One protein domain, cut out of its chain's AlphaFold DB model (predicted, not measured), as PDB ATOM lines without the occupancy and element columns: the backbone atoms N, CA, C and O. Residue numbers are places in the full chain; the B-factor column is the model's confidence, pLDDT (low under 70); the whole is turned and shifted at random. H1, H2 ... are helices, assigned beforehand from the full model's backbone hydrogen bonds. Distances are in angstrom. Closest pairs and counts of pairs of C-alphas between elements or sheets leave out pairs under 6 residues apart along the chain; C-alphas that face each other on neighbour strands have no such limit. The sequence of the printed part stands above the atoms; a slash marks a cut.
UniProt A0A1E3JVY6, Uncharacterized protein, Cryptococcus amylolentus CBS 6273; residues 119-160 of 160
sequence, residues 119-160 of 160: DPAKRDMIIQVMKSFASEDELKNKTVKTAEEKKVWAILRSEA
ATOM      1  N   ASP A 119     -23.518   4.736  18.805       86.38
ATOM      2  CA  ASP A 119     -23.937   5.063  20.169       86.38
ATOM      3  C   ASP A 119     -25.470   5.163  20.290       86.38
ATOM      4  O   ASP A 119     -26.073   6.057  19.683       86.38
ATOM      5  N   PRO A 120     -26.126   4.326  21.120       84.12
ATOM      6  CA  PRO A 120     -27.584   4.343  21.265       84.12
ATOM      7  C   PRO A 120     -28.101   5.671  21.834       84.12
ATOM      8  O   PRO A 120     -29.101   6.193  21.360       84.12
ATOM      9  N   ALA A 121     -27.369   6.289  22.765       86.06
ATOM     10  CA  ALA A 121     -27.747   7.587  23.327       86.06
ATOM     11  C   ALA A 121     -27.727   8.720  22.284       86.06
ATOM     12  O   ALA A 121     -28.576   9.609  22.312       86.06
ATOM     13  N   LYS A 122     -26.774   8.688  21.340       86.44
ATOM     14  CA  LYS A 122     -26.718   9.672  20.249       86.44
ATOM     15  C   LYS A 122     -27.862   9.451  19.264       86.44
ATOM     16  O   LYS A 122     -28.490  10.426  18.865       86.44
ATOM     17  N   ARG A 123     -28.171   8.190  18.931       86.56
ATOM     18  CA  ARG A 123     -29.333   7.825  18.103       86.56
ATOM     19  C   ARG A 123     -30.632   8.363  18.690       86.56
ATOM     20  O   ARG A 123     -31.366   9.049  17.986       86.56
ATOM     21  N   ASP A 124     -30.888   8.094  19.966       87.12
ATOM     22  CA  ASP A 124     -32.123   8.516  20.631       87.12
ATOM     23  C   ASP A 124     -32.252  10.040  20.661       87.12
ATOM     24  O   ASP A 124     -33.320  10.575  20.370       87.12
ATOM     25  N   MET A 125     -31.147  10.746  20.918       86.69
ATOM     26  CA  MET A 125     -31.109  12.206  20.885       86.69
ATOM     27  C   MET A 125     -31.390  12.760  19.480       86.69
ATOM     28  O   MET A 125     -32.188  13.683  19.340       86.69
ATOM     29  N   ILE A 126     -30.787  12.186  18.431       86.75
ATOM     30  CA  ILE A 126     -31.051  12.577  17.036       86.75
ATOM     31  C   ILE A 126     -32.526  12.345  16.697       86.75
ATOM     32  O   ILE A 126     -33.175  13.246  16.177       86.75
ATOM     33  N   ILE A 127     -33.080  11.179  17.044       86.69
ATOM     34  CA  ILE A 127     -34.496  10.856  16.821       86.69
ATOM     35  C   ILE A 127     -35.401  11.842  17.566       86.69
ATOM     36  O   ILE A 127     -36.399  12.298  17.016       86.69
ATOM     37  N   GLN A 128     -35.083  12.170  18.817       87.38
ATOM     38  CA  GLN A 128     -35.882  13.079  19.633       87.38
ATOM     39  C   GLN A 128     -35.882  14.502  19.074       87.38
ATOM     40  O   GLN A 128     -36.953  15.091  18.945       87.38
ATOM     41  N   VAL A 129     -34.713  15.032  18.709       86.69
ATOM     42  CA  VAL A 129     -34.604  16.360  18.090       86.69
ATOM     43  C   VAL A 129     -35.324  16.354  16.747       86.69
ATOM     44  O   VAL A 129     -36.209  17.178  16.530       86.69
ATOM     45  N   MET A 130     -35.056  15.370  15.887       84.25
ATOM     46  CA  MET A 130     -35.658  15.303  14.556       84.25
ATOM     47  C   MET A 130     -37.168  15.052  14.552       84.25
ATOM     48  O   MET A 130     -37.812  15.364  13.564       84.25
ATOM     49  N   LYS A 131     -37.785  14.585  15.643       84.88
ATOM     50  CA  LYS A 131     -39.259  14.556  15.757       84.88
ATOM     51  C   LYS A 131     -39.896  15.946  15.741       84.88
ATOM     52  O   LYS A 131     -41.085  16.052  15.455       84.88
ATOM     53  N   SER A 132     -39.137  16.980  16.100       80.38
ATOM     54  CA  SER A 132     -39.612  18.366  16.122       80.38
ATOM     55  C   SER A 132     -39.323  19.144  14.835       80.38
ATOM     56  O   SER A 132     -39.777  20.278  14.722       80.38
ATOM     57  N   PHE A 133     -38.619  18.541  13.870       78.12
ATOM     58  CA  PHE A 133     -38.236  19.169  12.604       78.12
ATOM     59  C   PHE A 133     -38.699  18.322  11.420       78.12
ATOM     60  O   PHE A 133     -38.624  17.095  11.463       78.12
ATOM     61  N   ALA A 134     -39.152  18.965  10.347       74.38
ATOM     62  CA  ALA A 134     -39.511  18.269   9.117       74.38
ATOM     63  C   ALA A 134     -38.268  17.823   8.332       74.38
ATOM     64  O   ALA A 134     -38.309  16.796   7.662       74.38
ATOM     65  N   SER A 135     -37.158  18.565   8.434       73.88
ATOM     66  CA  SER A 135     -35.901  18.257   7.740       73.88
ATOM     67  C   SER A 135     -34.659  18.721   8.509       73.88
ATOM     68  O   SER A 135     -34.726  19.563   9.409       73.88
ATOM     69  N   GLU A 136     -33.490  18.183   8.140       75.75
ATOM     70  CA  GLU A 136     -32.196  18.646   8.666       75.75
ATOM     71  C   GLU A 136     -31.934  20.123   8.322       75.75
ATOM     72  O   GLU A 136     -31.389  20.872   9.136       75.75
ATOM     73  N   ASP A 137     -32.368  20.571   7.141       77.88
ATOM     74  CA  ASP A 137     -32.223  21.964   6.716       77.88
ATOM     75  C   ASP A 137     -32.998  22.928   7.619       77.88
ATOM     76  O   ASP A 137     -32.532  24.035   7.893       77.88
ATOM     77  N   GLU A 138     -34.144  22.507   8.152       79.44
ATOM     78  CA  GLU A 138     -34.916  23.298   9.111       79.44
ATOM     79  C   GLU A 138     -34.159  23.462  10.439       79.44
ATOM     80  O   GLU A 138     -34.039  24.572  10.968       79.44
ATOM     81  N   LEU A 139     -33.540  22.381  10.928       79.81
ATOM     82  CA  LEU A 139     -32.648  22.417  12.090       79.81
ATOM     83  C   LEU A 139     -31.423  23.314  11.835       79.81
ATOM     84  O   LEU A 139     -30.952  24.033  12.725       79.81
ATOM     85  N   LYS A 140     -30.889  23.295  10.612       80.19
ATOM     86  CA  LYS A 140     -29.736  24.106  10.211       80.19
ATOM     87  C   LYS A 140     -30.074  25.594  10.151       80.19
ATOM     88  O   LYS A 140     -29.273  26.387  10.652       80.19
ATOM     89  N   ASN A 141     -31.231  25.942   9.593       82.94
ATOM     90  CA  ASN A 141     -31.663  27.317   9.324       82.94
ATOM     91  C   ASN A 141     -32.307  28.008  10.535       82.94
ATOM     92  O   ASN A 141     -32.576  29.207  10.490       82.94
ATOM     93  N   LYS A 142     -32.524  27.285  11.637       82.12
ATOM     94  CA  LYS A 142     -33.057  27.849  12.878       82.12
ATOM     95  C   LYS A 142     -32.114  28.901  13.481       82.12
ATOM     96  O   LYS A 142     -30.952  28.614  13.777       82.12
ATOM     97  N   THR A 143     -32.647  30.100  13.730       76.94
ATOM     98  CA  THR A 143     -31.912  31.260  14.270       76.94
ATOM     99  C   THR A 143     -31.461  31.053  15.717       76.94
ATOM    100  O   THR A 143     -30.355  31.436  16.088       76.94
ATOM    101  N   VAL A 144     -32.299  30.410  16.538       83.81
ATOM    102  CA  VAL A 144     -31.997  30.096  17.942       83.81
ATOM    103  C   VAL A 144     -31.980  28.586  18.121       83.81
ATOM    104  O   VAL A 144     -33.028  27.944  18.118       83.81
ATOM    105  N   LYS A 145     -30.778  28.021  18.276       86.88
ATOM    106  CA  LYS A 145     -30.582  26.580  18.476       86.88
ATOM    107  C   LYS A 145     -30.460  26.245  19.953       86.88
ATOM    108  O   LYS A 145     -29.641  26.847  20.657       86.88
ATOM    109  N   THR A 146     -31.224  25.258  20.404       87.19
ATOM    110  CA  THR A 146     -31.092  24.702  21.756       87.19
ATOM    111  C   THR A 146     -29.772  23.935  21.901       87.19
ATOM    112  O   THR A 146     -29.102  23.604  20.918       87.19
ATOM    113  N   ALA A 147     -29.349  23.664  23.138       85.69
ATOM    114  CA  ALA A 147     -28.104  22.931  23.386       85.69
ATOM    115  C   ALA A 147     -28.124  21.519  22.766       85.69
ATOM    116  O   ALA A 147     -27.094  21.041  22.296       85.69
ATOM    117  N   GLU A 148     -29.287  20.870  22.736       84.62
ATOM    118  CA  GLU A 148     -29.481  19.540  22.148       84.62
ATOM    119  C   GLU A 148     -29.416  19.585  20.619       84.62
ATOM    120  O   GLU A 148     -28.700  18.797  20.008       84.62
ATOM    121  N   GLU A 149     -30.059  20.575  20.002       86.19
ATOM    122  CA  GLU A 149     -30.012  20.818  18.555       86.19
ATOM    123  C   GLU A 149     -28.584  21.074  18.061       86.19
ATOM    124  O   GLU A 149     -28.153  20.511  17.055       86.19
ATOM    125  N   LYS A 150     -27.807  21.873  18.805       86.00
ATOM    126  CA  LYS A 150     -26.385  22.105  18.504       86.00
ATOM    127  C   LYS A 150     -25.564  20.819  18.599       86.00
ATOM    128  O   LYS A 150     -24.702  20.594  17.754       86.00
ATOM    129  N   LYS A 151     -25.827  19.978  19.607       87.50
ATOM    130  CA  LYS A 151     -25.152  18.679  19.773       87.50
ATOM    131  C   LYS A 151     -25.485  17.727  18.631       87.50
ATOM    132  O   LYS A 151     -24.574  17.119  18.083       87.50
ATOM    133  N   VAL A 152     -26.756  17.627  18.250       86.12
ATOM    134  CA  VAL A 152     -27.192  16.814  17.107       86.12
ATOM    135  C   VAL A 152     -26.521  17.293  15.826       86.12
ATOM    136  O   VAL A 152     -25.930  16.486  15.120       86.12
ATOM    137  N   TRP A 153     -26.496  18.603  15.579       84.19
ATOM    138  CA  TRP A 153     -25.825  19.157  14.405       84.19
ATOM    139  C   TRP A 153     -24.314  18.874  14.386       84.19
ATOM    140  O   TRP A 153     -23.749  18.564  13.339       84.19
ATOM    141  N   ALA A 154     -23.650  18.923  15.544       86.44
ATOM    142  CA  ALA A 154     -22.242  18.550  15.656       86.44
ATOM    143  C   ALA A 154     -22.005  17.062  15.349       86.44
ATOM    144  O   ALA A 154     -21.025  16.732  14.685       86.44
ATOM    145  N   ILE A 155     -22.907  16.177  15.789       85.81
ATOM    146  CA  ILE A 155     -22.826  14.737  15.507       85.81
ATOM    147  C   ILE A 155     -23.006  14.476  14.011       85.81
ATOM    148  O   ILE A 155     -22.156  13.820  13.414       85.81
ATOM    149  N   LEU A 156     -24.043  15.060  13.399       80.69
ATOM    150  CA  LEU A 156     -24.317  14.928  11.964       80.69
ATOM    151  C   LEU A 156     -23.133  15.402  11.111       80.69
ATOM    152  O   LEU A 156     -22.766  14.757  10.138       80.69
ATOM    153  N   ARG A 157     -22.461  16.482  11.520       81.69
ATOM    154  CA  ARG A 157     -21.264  16.980  10.830       81.69
ATOM    155  C   ARG A 157     -20.022  16.112  11.043       81.69
ATOM    156  O   ARG A 157     -19.138  16.122  10.200       81.69
ATOM    157  N   SER A 158     -19.919  15.428  12.180       77.06
ATOM    158  CA  SER A 158     -18.753  14.596  12.512       77.06
ATOM    159  C   SER A 158     -18.759  13.218  11.847       77.06
ATOM    160  O   SER A 158     -17.713  12.580  11.778       77.06
ATOM    161  N   GLU A 159     -19.923  12.751  11.393       65.19
ATOM    162  CA  GLU A 159     -20.099  11.451  10.727       65.19
ATOM    163  C   GLU A 159     -20.300  11.554   9.204       65.19
ATOM    164  O   GLU A 159     -20.415  10.515   8.548       65.19
ATOM    165  N   ALA A 160     -20.350  12.777   8.662       58.19
ATOM    166  CA  ALA A 160     -20.337  13.064   7.226       58.19
ATOM    167  C   ALA A 160     -18.900  13.079   6.685       58.19
ATOM    168  O   ALA A 160     -18.689  12.496   5.596       58.19
TER     169      ALA A 160
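What this domain is: This is residues 119 to 160 of the 160 residues of an uncharacterized protein of Cryptococcus amylolentus CBS 6273 (UniProt A0A1E3JVY6). Two helices, H1 and H3, cross steeply near their middles, and a short helix, H2, lies beyond the last residues of H1. The printed part has 42 residues with three named helices, H1, H2, H3 in chain order, and no named strand: all helix. It is compact, radius of gyration of the C-alphas 9.6 A, spanning 28 by 20 by 17 A.

Where its parts are: H1, residues 120 to 130, begins at C-alpha 120 (-27.584, 4.343, 21.265) and is 15.2 A long. H2 is residues 136 to 141. H3, residues 147 to 158, is 16.6 A long and ends at C-alpha 158 (-18.753, 14.596, 12.512).

How they stand to each other: H1 and H3 touch, the closest C-alphas, of Ile 126 and Val 152, 5.7 A apart; they run opposite ways at a steep tilt of 67 degrees, only just short of about perpendicular. H2 and H3 only just touch, with 3 pairs of C-alphas within 8 A, H3 with residues 149 to 153 alone; the closest are Leu 139 and Glu 149, 7.2 A. H1 and H2 are close but not clearly touching. In H1, H2 and H3 every O i to N i+4 pair is within hydrogen-bond range.

The domain as a whole: The C-alphas of Pro 120 and Thr 143 are farthest apart, 28.1 A. Both links are tight and the printed part has no cut. Residues 159 to 160 have pLDDT under 70.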